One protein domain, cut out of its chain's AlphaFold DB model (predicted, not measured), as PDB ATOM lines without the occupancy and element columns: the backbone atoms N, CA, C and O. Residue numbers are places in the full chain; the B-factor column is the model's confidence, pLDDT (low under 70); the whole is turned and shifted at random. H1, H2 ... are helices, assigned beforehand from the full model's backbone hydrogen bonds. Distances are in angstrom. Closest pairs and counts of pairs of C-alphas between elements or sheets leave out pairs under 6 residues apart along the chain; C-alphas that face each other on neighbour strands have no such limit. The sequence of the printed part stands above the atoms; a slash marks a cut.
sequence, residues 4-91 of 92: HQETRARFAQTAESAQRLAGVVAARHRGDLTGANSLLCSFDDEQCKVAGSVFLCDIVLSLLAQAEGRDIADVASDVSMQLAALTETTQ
ATOM      1  N   HIS A   4       3.903  39.675 -20.347       86.06
ATOM      2  CA  HIS A   4       4.190  40.975 -20.956       86.06
ATOM      3  C   HIS A   4       4.698  41.997 -19.928       86.06
ATOM      4  O   HIS A   4       5.528  42.849 -20.244       86.06
ATOM      5  N   GLN A   5       4.207  41.925 -18.688       86.19
ATOM      6  CA  GLN A   5       4.666  42.794 -17.602       86.19
ATOM      7  C   GLN A   5       6.072  42.399 -17.150       86.19
ATOM      8  O   GLN A   5       6.892  43.275 -16.899       86.19
ATOM      9  N   GLU A   6       6.362  41.098 -17.096       87.06
ATOM     10  CA  GLU A   6       7.691  40.592 -16.750       87.06
ATOM     11  C   GLU A   6       8.738  40.980 -17.801       87.06
ATOM     12  O   GLU A   6       9.793  41.508 -17.457       87.06
ATOM     13  N   THR A   7       8.419  40.818 -19.089       89.69
ATOM     14  CA  THR A   7       9.312  41.212 -20.192       89.69
ATOM     15  C   THR A   7       9.638  42.705 -20.149       89.69
ATOM     16  O   THR A   7      10.798  43.103 -20.259       89.69
ATOM     17  N   ARG A   8       8.626  43.553 -19.923       91.12
ATOM     18  CA  ARG A   8       8.828  45.003 -19.786       91.12
ATOM     19  C   ARG A   8       9.657  45.368 -18.557       91.12
ATOM     20  O   ARG A   8      10.478  46.275 -18.649       91.12
ATOM     21  N   ALA A   9       9.451  44.683 -17.433       91.50
ATOM     22  CA  ALA A   9      10.228  44.906 -16.218       91.50
ATOM     23  C   ALA A   9      11.707  44.551 -16.429       91.50
ATOM     24  O   ALA A   9      12.577  45.350 -16.092       91.50
ATOM     25  N   ARG A  10      11.987  43.409 -17.072       89.31
ATOM     26  CA  ARG A  10      13.354  43.004 -17.439       89.31
ATOM     27  C   ARG A  10      14.015  44.025 -18.362       89.31
ATOM     28  O   ARG A  10      15.141  44.432 -18.109       89.31
ATOM     29  N   PHE A  11      13.303  44.494 -19.387       92.50
ATOM     30  CA  PHE A  11      13.824  45.533 -20.278       92.50
ATOM     31  C   PHE A  11      14.155  46.834 -19.530       92.50
ATOM     32  O   PHE A  11      15.227  47.401 -19.729       92.50
ATOM     33  N   ALA A  12      13.266  47.293 -18.644       94.38
ATOM     34  CA  ALA A  12      13.498  48.493 -17.844       94.38
ATOM     35  C   ALA A  12      14.733  48.349 -16.936       94.38
ATOM     36  O   ALA A  12      15.549  49.266 -16.872       94.38
ATOM     37  N   GLN A  13      14.909  47.186 -16.303       94.81
ATOM     38  CA  GLN A  13      16.080  46.888 -15.475       94.81
ATOM     39  C   GLN A  13      17.385  46.908 -16.290       94.81
ATOM     40  O   GLN A  13      18.391  47.474 -15.848       94.81
ATOM     41  N   THR A  14      17.375  46.345 -17.502       96.12
ATOM     42  CA  THR A  14      18.523  46.398 -18.418       96.12
ATOM     43  C   THR A  14      18.844  47.833 -18.835       96.12
ATOM     44  O   THR A  14      20.009  48.231 -18.824       96.12
ATOM     45  N   ALA A  15      17.827  48.638 -19.155       96.25
ATOM     46  CA  ALA A  15      18.010  50.036 -19.538       96.25
ATOM     47  C   ALA A  15      18.595  50.880 -18.392       96.25
ATOM     48  O   ALA A  15      19.522  51.661 -18.614       96.25
ATOM     49  N   GLU A  16      18.121  50.687 -17.159       96.75
ATOM     50  CA  GLU A  16      18.683  51.346 -15.975       96.75
ATOM     51  C   GLU A  16      20.146  50.934 -15.742       96.75
ATOM     52  O   GLU A  16      21.012  51.772 -15.479       96.75
ATOM     53  N   SER A  17      20.442  49.643 -15.901       97.56
ATOM     54  CA  SER A  17      21.801  49.104 -15.796       97.56
ATOM     55  C   SER A  17      22.744  49.737 -16.827       97.56
ATOM     56  O   SER A  17      23.839  50.180 -16.474       97.56
ATOM     57  N   ALA A  18      22.306  49.862 -18.081       97.88
ATOM     58  CA  ALA A  18      23.060  50.527 -19.142       97.88
ATOM     59  C   ALA A  18      23.260  52.027 -18.874       97.88
ATOM     60  O   ALA A  18      24.369  52.540 -19.029       97.88
ATOM     61  N   GLN A  19      22.223  52.730 -18.405       97.56
ATOM     62  CA  GLN A  19      22.322  54.140 -18.015       97.56
ATOM     63  C   GLN A  19      23.366  54.338 -16.908       97.56
ATOM     64  O   GLN A  19      24.193  55.251 -16.977       97.56
ATOM     65  N   ARG A  20      23.360  53.472 -15.893       98.12
ATOM     66  CA  ARG A  20      24.336  53.499 -14.800       98.12
ATOM     67  C   ARG A  20      25.761  53.275 -15.316       98.12
ATOM     68  O   ARG A  20      26.659  54.025 -14.932       98.12
ATOM     69  N   LEU A  21      25.972  52.322 -16.229       98.31
ATOM     70  CA  LEU A  21      27.274  52.090 -16.878       98.31
ATOM     71  C   LEU A  21      27.737  53.277 -17.733       98.31
ATOM     72  O   LEU A  21      28.911  53.640 -17.683       98.31
ATOM     73  N   ALA A  22      26.835  53.941 -18.456       98.19
ATOM     74  CA  ALA A  22      27.168  55.181 -19.157       98.19
ATOM     75  C   ALA A  22      27.643  56.267 -18.170       98.19
ATOM     76  O   ALA A  22      28.613  56.983 -18.434       98.19
ATOM     77  N   GLY A  23      27.027  56.331 -16.984       98.06
ATOM     78  CA  GLY A  23      27.480  57.166 -15.871       98.06
ATOM     79  C   GLY A  23      28.903  56.840 -15.402       98.06
ATOM     80  O   GLY A  23      29.685  57.763 -15.166       98.06
ATOM     81  N   VAL A  24      29.270  55.554 -15.327       98.25
ATOM     82  CA  VAL A  24      30.639  55.105 -14.999       98.25
ATOM     83  C   VAL A  24      31.641  55.650 -16.016       98.25
ATOM     84  O   VAL A  24      32.656  56.230 -15.629       98.25
ATOM     85  N   VAL A  25      31.355  55.500 -17.313       97.81
ATOM     86  CA  VAL A  25      32.213  56.008 -18.397       97.81
ATOM     87  C   VAL A  25      32.379  57.523 -18.274       97.81
ATOM     88  O   VAL A  25      33.503  58.025 -18.250       97.81
ATOM     89  N   ALA A  26      31.278  58.256 -18.094       98.06
ATOM     90  CA  ALA A  26      31.312  59.706 -17.952       98.06
ATOM     91  C   ALA A  26      32.113  60.167 -16.717       98.06
ATOM     92  O   ALA A  26      32.873  61.130 -16.806       98.06
ATOM     93  N   ALA A  27      31.975  59.487 -15.574       98.31
ATOM     94  CA  ALA A  27      32.746  59.784 -14.368       98.31
ATOM     95  C   ALA A  27      34.252  59.565 -14.587       98.31
ATOM     96  O   ALA A  27      35.047  60.455 -14.279       98.31
ATOM     97  N   ARG A  28      34.643  58.453 -15.230       97.88
ATOM     98  CA  ARG A  28      36.045  58.179 -15.604       97.88
ATOM     99  C   ARG A  28      36.624  59.276 -16.496       97.88
ATOM    100  O   ARG A  28      37.719  59.755 -16.219       97.88
ATOM    101  N   HIS A  29      35.880  59.720 -17.512       97.50
ATOM    102  CA  HIS A  29      36.318  60.802 -18.403       97.50
ATOM    103  C   HIS A  29      36.480  62.158 -17.697       97.50
ATOM    104  O   HIS A  29      37.274  62.979 -18.144       97.50
ATOM    105  N   ARG A  30      35.772  62.394 -16.585       97.62
ATOM    106  CA  ARG A  30      35.943  63.593 -15.745       97.62
ATOM    107  C   ARG A  30      37.046  63.456 -14.686       97.62
ATOM    108  O   ARG A  30      37.257  64.395 -13.927       97.62
ATOM    109  N   GLY A  31      37.716  62.306 -14.598       98.06
ATOM    110  CA  GLY A  31      38.691  62.007 -13.543       98.06
ATOM    111  C   GLY A  31      38.070  61.632 -12.190       98.06
ATOM    112  O   GLY A  31      38.797  61.435 -11.220       98.06
ATOM    113  N   ASP A  32      36.744  61.487 -12.109       98.12
ATOM    114  CA  ASP A  32      36.030  61.077 -10.896       98.12
ATOM    115  C   ASP A  32      36.021  59.546 -10.763       98.12
ATOM    116  O   ASP A  32      35.033  58.857 -11.035       98.12
ATOM    117  N   LEU A  33      37.173  58.993 -10.380       98.00
ATOM    118  CA  LEU A  33      37.344  57.546 -10.225       98.00
ATOM    119  C   LEU A  33      36.546  56.991  -9.037       98.00
ATOM    120  O   LEU A  33      36.049  55.866  -9.103       98.00
ATOM    121  N   THR A  34      36.378  57.780  -7.972       98.12
ATOM    122  CA  THR A  34      35.572  57.395  -6.806       98.12
ATOM    123  C   THR A  34      34.096  57.273  -7.178       98.12
ATOM    124  O   THR A  34      33.477  56.257  -6.859       98.12
ATOM    125  N   GLY A  35      33.543  58.248  -7.905       97.56
ATOM    126  CA  GLY A  35      32.174  58.194  -8.412       97.56
ATOM    127  C   GLY A  35      31.963  57.047  -9.398       97.56
ATOM    128  O   GLY A  35      30.981  56.313  -9.285       97.56
ATOM    129  N   ALA A  36      32.917  56.813 -10.304       98.19
ATOM    130  CA  ALA A  36      32.880  55.667 -11.212       98.19
ATOM    131  C   ALA A  36      32.811  54.330 -10.453       98.19
ATOM    132  O   ALA A  36      31.984  53.475 -10.776       98.19
ATOM    133  N   ASN A  37      33.637  54.160  -9.416       97.69
ATOM    134  CA  ASN A  37      33.632  52.953  -8.595       97.69
ATOM    135  C   ASN A  37      32.329  52.803  -7.791       97.69
ATOM    136  O   ASN A  37      31.759  51.719  -7.749       97.69
ATOM    137  N   SER A  38      31.809  53.892  -7.214       97.69
ATOM    138  CA  SER A  38      30.529  53.864  -6.493       97.69
ATOM    139  C   SER A  38      29.374  53.410  -7.387       97.69
ATOM    140  O   SER A  38      28.519  52.647  -6.943       97.69
ATOM    141  N   LEU A  39      29.349  53.851  -8.648       97.12
ATOM    142  CA  LEU A  39      28.347  53.415  -9.620       97.12
ATOM    143  C   LEU A  39      28.505  51.926  -9.956       97.12
ATOM    144  O   LEU A  39      27.511  51.202  -9.967       97.12
ATOM    145  N   LEU A  40      29.736  51.444 -10.162       95.94
ATOM    146  CA  LEU A  40      30.015  50.023 -10.414       95.94
ATOM    147  C   LEU A  40      29.629  49.110  -9.245       95.94
ATOM    148  O   LEU A  40      29.186  47.986  -9.475       95.94
ATOM    149  N   CYS A  41      29.774  49.582  -8.007       95.88
ATOM    150  CA  CYS A  41      29.379  48.844  -6.808       95.88
ATOM    151  C   CYS A  41      27.870  48.894  -6.522       95.88
ATOM    152  O   CYS A  41      27.416  48.190  -5.629       95.88
ATOM    153  N   SER A  42      27.096  49.708  -7.248       95.31
ATOM    154  CA  SER A  42      25.648  49.865  -7.023       95.31
ATOM    155  C   SER A  42      24.766  48.892  -7.817       95.31
ATOM    156  O   SER A  42      23.549  49.043  -7.821       95.31
ATOM    157  N   PHE A  43      25.361  47.925  -8.517       94.31
ATOM    158  CA  PHE A  43      24.620  46.857  -9.194       94.31
ATOM    159  C   PHE A  43      24.274  45.750  -8.199       94.31
ATOM    160  O   PHE A  43      25.148  45.309  -7.455       94.31
ATOM    161  N   ASP A  44      23.026  45.279  -8.234       86.44
ATOM    162  CA  ASP A  44      22.539  44.217  -7.342       86.44
ATOM    163  C   ASP A  44      23.199  42.864  -7.631       86.44
ATOM    164  O   ASP A  44      23.503  42.095  -6.718       86.44
ATOM    165  N   ASP A  45      23.448  42.579  -8.910       91.19
ATOM    166  CA  ASP A  45      24.101  41.360  -9.358       91.19
ATOM    167  C   ASP A  45      24.941  41.588 -10.627       91.19
ATOM    168  O   ASP A  45      24.831  42.595 -11.339       91.19
ATOM    169  N   GLU A  46      25.816  40.623 -10.905       93.62
ATOM    170  CA  GLU A  46      26.713  40.672 -12.059       93.62
ATOM    171  C   GLU A  46      25.970  40.466 -13.388       93.62
ATOM    172  O   GLU A  46      26.385  41.000 -14.416       93.62
ATOM    173  N   GLN A  47      24.841  39.753 -13.387       93.25
ATOM    174  CA  GLN A  47      24.053  39.507 -14.594       93.25
ATOM    175  C   GLN A  47      23.423  40.802 -15.124       93.25
ATOM    176  O   GLN A  47      23.440  41.034 -16.332       93.25
ATOM    177  N   CYS A  48      22.940  41.679 -14.246       93.12
ATOM    178  CA  CYS A  48      22.438  43.009 -14.577       93.12
ATOM    179  C   CYS A  48      23.546  43.886 -15.163       93.12
ATOM    180  O   CYS A  48      23.324  44.600 -16.142       93.12
ATOM    181  N   LYS A  49      24.760  43.796 -14.608       95.25
ATOM    182  CA  LYS A  49      25.928  44.516 -15.126       95.25
ATOM    183  C   LYS A  49      26.293  44.053 -16.537       95.25
ATOM    184  O   LYS A  49      26.505  44.894 -17.406       95.25
ATOM    185  N   VAL A  50      26.309  42.741 -16.784       96.69
ATOM    186  CA  VAL A  50      26.574  42.163 -18.113       96.69
ATOM    187  C   VAL A  50      25.462  42.510 -19.106       96.69
ATOM    188  O   VAL A  50      25.740  42.962 -20.211       96.69
ATOM    189  N   ALA A  51      24.194  42.349 -18.728       95.31
ATOM    190  CA  ALA A  51      23.075  42.685 -19.606       95.31
ATOM    191  C   ALA A  51      23.068  44.180 -19.963       95.31
ATOM    192  O   ALA A  51      22.903  44.544 -21.127       95.31
ATOM    193  N   GLY A  52      23.300  45.048 -18.974       96.75
ATOM    194  CA  GLY A  52      23.416  46.486 -19.184       96.75
ATOM    195  C   GLY A  52      24.622  46.872 -20.041       96.75
ATOM    196  O   GLY A  52      24.518  47.809 -20.829       96.75
ATOM    197  N   SER A  53      25.757  46.172 -19.921       97.19
ATOM    198  CA  SER A  53      26.956  46.484 -20.708       97.19
ATOM    199  C   SER A  53      26.778  46.109 -22.171       97.19
ATOM    200  O   SER A  53      27.075  46.932 -23.033       97.19
ATOM    201  N   VAL A  54      26.213  44.933 -22.452       96.75
ATOM    202  CA  VAL A  54      25.861  44.513 -23.815       96.75
ATOM    203  C   VAL A  54      24.865  45.495 -24.429       96.75
ATOM    204  O   VAL A  54      25.110  46.008 -25.516       96.75
ATOM    205  N   PHE A  55      23.803  45.852 -23.700       97.56
ATOM    206  CA  PHE A  55      22.807  46.803 -24.197       97.56
ATOM    207  C   PHE A  55      23.393  48.199 -24.465       97.56
ATOM    208  O   PHE A  55      23.061  48.835 -25.465       97.56
ATOM    209  N   LEU A  56      24.299  48.681 -23.605       98.12
ATOM    210  CA  LEU A  56      25.015  49.934 -23.841       98.12
ATOM    211  C   LEU A  56      25.899  49.853 -25.096       98.12
ATOM    212  O   LEU A  56      25.892  50.790 -25.894       98.12
ATOM    213  N   CYS A  57      26.630  48.750 -25.289       97.50
ATOM    214  CA  CYS A  57      27.438  48.523 -26.489       97.50
ATOM    215  C   CYS A  57      26.578  48.531 -27.757       97.50
ATOM    216  O   CYS A  57      26.931  49.224 -28.706       97.50
ATOM    217  N   ASP A  58      25.432  47.847 -27.755       97.31
ATOM    218  CA  ASP A  58      24.516  47.821 -28.900       97.31
ATOM    219  C   ASP A  58      24.028  49.226 -29.270       97.31
ATOM    220  O   ASP A  58      24.010  49.592 -30.448       97.31
ATOM    221  N   ILE A  59      23.685  50.052 -28.273       97.75
ATOM    222  CA  ILE A  59      23.294  51.451 -28.496       97.75
ATOM    223  C   ILE A  59      24.456  52.244 -29.098       97.75
ATOM    224  O   ILE A  59      24.261  52.955 -30.083       97.75
ATOM    225  N   VAL A  60      25.660  52.132 -28.536       97.75
ATOM    226  CA  VAL A  60      26.838  52.872 -29.013       97.75
ATOM    227  C   VAL A  60      27.206  52.468 -30.442       97.75
ATOM    228  O   VAL A  60      27.425  53.344 -31.278       97.75
ATOM    229  N   LEU A  61      27.213  51.168 -30.751       97.56
ATOM    230  CA  LEU A  61      27.470  50.654 -32.098       97.56
ATOM    231  C   LEU A  61      26.389  51.105 -33.082       97.56
ATOM    232  O   LEU A  61      26.712  51.538 -34.184       97.56
ATOM    233  N   SER A  62      25.119  51.084 -32.672       97.88
ATOM    234  CA  SER A  62      24.010  51.579 -33.495       97.88
ATOM    235  C   SER A  62      24.132  53.073 -33.788       97.88
ATOM    236  O   SER A  62      23.834  53.502 -34.902       97.88
ATOM    237  N   LEU A  63      24.552  53.878 -32.807       98.00
ATOM    238  CA  LEU A  63      24.778  55.314 -32.985       98.00
ATOM    239  C   LEU A  63      25.960  55.585 -33.920       98.00
ATOM    240  O   LEU A  63      25.859  56.454 -34.783       98.00
ATOM    241  N   LEU A  64      27.052  54.832 -33.778       97.50
ATOM    242  CA  LEU A  64      28.230  54.956 -34.635       97.50
ATOM    243  C   LEU A  64      27.917  54.552 -36.082       97.50
ATOM    244  O   LEU A  64      28.198  55.313 -37.003       97.50
ATOM    245  N   ALA A  65      27.239  53.419 -36.276       98.12
ATOM    246  CA  ALA A  65      26.771  52.965 -37.584       98.12
ATOM    247  C   ALA A  65      25.863  54.003 -38.264       98.12
ATOM    248  O   ALA A  65      26.056  54.321 -39.438       98.12
ATOM    249  N   GLN A  66      24.927  54.602 -37.516       98.25
ATOM    250  CA  GLN A  66      24.074  55.685 -38.020       98.25
ATOM    251  C   GLN A  66      24.870  56.938 -38.399       98.25
ATOM    252  O   GLN A  66      24.596  57.537 -39.437       98.25
ATOM    253  N   ALA A  67      25.848  57.334 -37.582       97.88
ATOM    254  CA  ALA A  67      26.678  58.506 -37.844       97.88
ATOM    255  C   ALA A  67      27.581  58.325 -39.078       97.88
ATOM    256  O   ALA A  67      27.827  59.293 -39.798       97.88
ATOM    257  N   GLU A  68      28.044  57.100 -39.338       97.12
ATOM    258  CA  GLU A  68      28.908  56.762 -40.477       97.12
ATOM    259  C   GLU A  68      28.133  56.320 -41.732       97.12
ATOM    260  O   GLU A  68      28.726  56.184 -42.800       97.12
ATOM    261  N   GLY A  69      26.819  56.091 -41.631       97.88
ATOM    262  CA  GLY A  69      26.015  55.541 -42.726       97.88
ATOM    263  C   GLY A  69      26.413  54.110 -43.108       97.88
ATOM    264  O   GLY A  69      26.335  53.744 -44.280       97.88
ATOM    265  N   ARG A  70      26.871  53.316 -42.134       98.06
ATOM    266  CA  ARG A  70      27.375  51.946 -42.315       98.06
ATOM    267  C   ARG A  70      26.450  50.908 -41.693       98.06
ATOM    268  O   ARG A  70      25.621  51.229 -40.844       98.06
ATOM    269  N   ASP A  71      26.621  49.651 -42.101       97.81
ATOM    270  CA  ASP A  71      25.987  48.521 -41.428       97.81
ATOM    271  C   ASP A  71      26.623  48.279 -40.047       97.81
ATOM    272  O   ASP A  71      27.835  48.424 -39.861       97.81
ATOM    273  N   ILE A  72      25.801  47.907 -39.062       97.31
ATOM    274  CA  ILE A  72      26.257  47.679 -37.687       97.31
ATOM    275  C   ILE A  72      27.232  46.497 -37.578       97.31
ATOM    276  O   ILE A  72      28.129  46.535 -36.736       97.31
ATOM    277  N   ALA A  73      27.101  45.471 -38.425       97.19
ATOM    278  CA  ALA A  73      28.001  44.323 -38.432       97.19
ATOM    279  C   ALA A  73      29.417  44.725 -38.868       97.19
ATOM    280  O   ALA A  73      30.393  44.259 -38.277       97.19
ATOM    281  N   ASP A  74      29.531  45.637 -39.836       97.88
ATOM    282  CA  ASP A  74      30.826  46.149 -40.286       97.88
ATOM    283  C   ASP A  74      31.513  46.957 -39.174       97.88
ATOM    284  O   ASP A  74      32.697  46.763 -38.900       97.88
ATOM    285  N   VAL A  75      30.763  47.818 -38.477       97.94
ATOM    286  CA  VAL A  75      31.280  48.593 -37.335       97.94
ATOM    287  C   VAL A  75      31.700  47.671 -36.184       97.94
ATOM    288  O   VAL A  75      32.762  47.860 -35.589       97.94
ATOM    289  N   ALA A  76      30.903  46.647 -35.874       96.69
ATOM    290  CA  ALA A  76      31.240  45.666 -34.843       96.69
ATOM    291  C   ALA A  76      32.513  44.871 -35.193       96.69
ATOM    292  O   ALA A  76      33.336  44.610 -34.311       96.69
ATOM    293  N   SER A  77      32.700  44.524 -36.471       97.19
ATOM    294  CA  SER A  77      33.919  43.877 -36.968       97.19
ATOM    295  C   SER A  77      35.153  44.760 -36.747       97.19
ATOM    296  O   SER A  77      36.152  44.296 -36.191       97.19
ATOM    297  N   ASP A  78      35.062  46.052 -37.077       96.81
ATOM    298  CA  ASP A  78      36.156  47.010 -36.869       96.81
ATOM    299  C   ASP A  78      36.516  47.157 -35.384       96.81
ATOM    300  O   ASP A  78      37.696  47.150 -35.027       96.81
ATOM    301  N   VAL A  79      35.516  47.246 -34.500       95.56
ATOM    302  CA  VAL A  79      35.737  47.291 -33.045       95.56
ATOM    303  C   VAL A  79      36.423  46.016 -32.556       95.56
ATOM    304  O   VAL A  79      37.370  46.095 -31.774       95.56
ATOM    305  N   SER A  80      36.002  44.845 -33.037       95.75
ATOM    306  CA  SER A  80      36.627  43.562 -32.697       95.75
ATOM    307  C   SER A  80      38.104  43.518 -33.108       95.75
ATOM    308  O   SER A  80      38.965  43.143 -32.312       95.75
ATOM    309  N   MET A  81      38.424  43.992 -34.317       96.62
ATOM    310  CA  MET A  81      39.801  44.087 -34.807       96.62
ATOM    311  C   MET A  81      40.647  45.069 -33.978       96.62
ATOM    312  O   MET A  81      41.793  44.766 -33.646       96.62
ATOM    313  N   GLN A  82      40.090  46.219 -33.591       95.75
ATOM    314  CA  GLN A  82      40.778  47.172 -32.712       95.75
ATOM    315  C   GLN A  82      41.051  46.582 -31.323       95.75
ATOM    316  O   GLN A  82      42.141  46.762 -30.781       95.75
ATOM    317  N   LEU A  83      40.094  45.844 -30.754       93.81
ATOM    318  CA  LEU A  83      40.284  45.147 -29.482       93.81
ATOM    319  C   LEU A  83      41.398  44.100 -29.577       93.81
ATOM    320  O   LEU A  83      42.249  44.050 -28.689       93.81
ATOM    321  N   ALA A  84      41.441  43.317 -30.659       95.00
ATOM    322  CA  ALA A  84      42.518  42.358 -30.895       95.00
ATOM    323  C   ALA A  84      43.898  43.047 -30.905       95.00
ATOM    324  O   ALA A  84      44.789  42.646 -30.155       95.00
ATOM    325  N   ALA A  85      44.045  44.157 -31.635       95.12
ATOM    326  CA  ALA A  85      45.300  44.914 -31.696       95.12
ATOM    327  C   ALA A  85      45.766  45.455 -30.322       95.12
ATOM    328  O   ALA A  85      46.963  45.482 -30.016       95.12
ATOM    329  N   LEU A  86      44.830  45.857 -29.452       93.06
ATOM    330  CA  LEU A  86      45.149  46.298 -28.087       93.06
ATOM    331  C   LEU A  86      45.678  45.151 -27.212       93.06
ATOM    332  O   LEU A  86      46.556  45.367 -26.370       93.06
ATOM    333  N   THR A  87      45.172  43.931 -27.412       88.81
ATOM    334  CA  THR A  87      45.644  42.760 -26.658       88.81
ATOM    335  C   THR A  87      47.053  42.329 -27.061       88.81
ATOM    336  O   THR A  87      47.842  41.990 -26.182       88.81
ATOM    337  N   GLU A  88      47.413  42.441 -28.341       84.31
ATOM    338  CA  GLU A  88      48.766  42.137 -28.836       84.31
ATOM    339  C   GLU A  88      49.813  43.119 -28.288       84.31
ATOM    340  O   GLU A  88      50.913  42.725 -27.907       84.31
ATOM    341  N   THR A  89      49.455  44.401 -28.159       72.19
ATOM    342  CA  THR A  89      50.362  45.443 -27.640       72.19
ATOM    343  C   THR A  89      50.701  45.250 -26.158       72.19
ATOM    344  O   THR A  89      51.763  45.664 -25.710       72.19
ATOM    345  N   THR A  90      49.825  44.599 -25.387       66.06
ATOM    346  CA  THR A  90      50.042  44.345 -23.949       66.06
ATOM    347  C   THR A  90      50.939  43.116 -23.700       66.06
ATOM    348  O   THR A  90      51.330  42.860 -22.564       66.06
ATOM    349  N   GLN A  91      51.264  42.338 -24.741       58.75
ATOM    350  CA  GLN A  91      52.079  41.117 -24.650       58.75
ATOM    351  C   GLN A  91      53.574  41.322 -24.967       58.75
ATOM    352  O   GLN A  91      54.338  40.364 -24.839       58.75
TER     353      GLN A  91
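Overview. This is residues 4 to 91 of the 92 residues of an uncharacterized protein of Antricoccus suffuscus (UniProt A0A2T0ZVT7). The longest helix, H1, is crossed near its middle by the first half of another long helix, H3, while the short helix H2 folds back beside the later part of H1. At the far end of H3 the chain turns into H4, which makes a V with it; residues 80 to 91 stick out on that side, and residues 4 to 9 stick out at the start of H1. The printed part has 88 residues with four named helices, in the order H1, H2, H3, H4, and no named strand; the class is all helix. The whole is loose, with a radius of gyration of the C-alphas of 15.3 A and spans of 37 by 36 by 24 A.

Along the chain. H1 is residues 4 to 29, 37.8 A from first to last C-alpha, and begins with C-alpha 4 at (4.190, 40.975, -20.956). H3 is residues 46 to 68 and 32.7 A long, with C-alpha 46 at (26.713, 40.672, -12.059). H2 is residues 33 to 40, 10.5 A long. H4 is residues 72 to 89, 26.2 A long, and ends with C-alpha 89 at (50.362, 45.443, -27.640).

Arrangement. H1 and H3 touch about perpendicular, at 74 degrees, H1 with residues 13 to 22 alone and H3 with residues 48 to 56 alone; their closest C-alphas, of Ala 18 and Gly 52, are 4.1 A apart. H1 touches H2 with residues 20 to 28 alone, and their closest C-alphas, of Val 24 and Ala 36, are 4.4 A apart. These two form a helical hairpin, running opposite ways at a shallow tilt of 11 degrees. H2 and H3 are only just apart, at 8.3 A between closest C-alphas. H3 touches H4 with residues 61 to 65 alone, and H4 does so with residues 72 to 76 alone; the closest C-alphas, of Ala 65 and Ile 72, are 5.3 A apart. H3 and H4 run opposite ways at a steep tilt of 66 degrees. H4 is apart from H1 and from H2. In H1, H2, H3 and H4 every O i to N i+4 pair is within hydrogen-bond range.

Size, cuts and confidence. The two C-alphas farthest apart are those of His 4 and Gln 91, 48.0 A. Residues 4 to 9, which belong to H1, and residues 80 to 91, of which 80 to 89 belong to H4, stand free; the body without them spans 36 by 31 by 17 A. The links H1 to H2, H2 to H3 and H3 to H4 are tight, and the printed part has no cut. The mean pLDDT of the printed part is 94.7, and residues 90 to 91 are under 70.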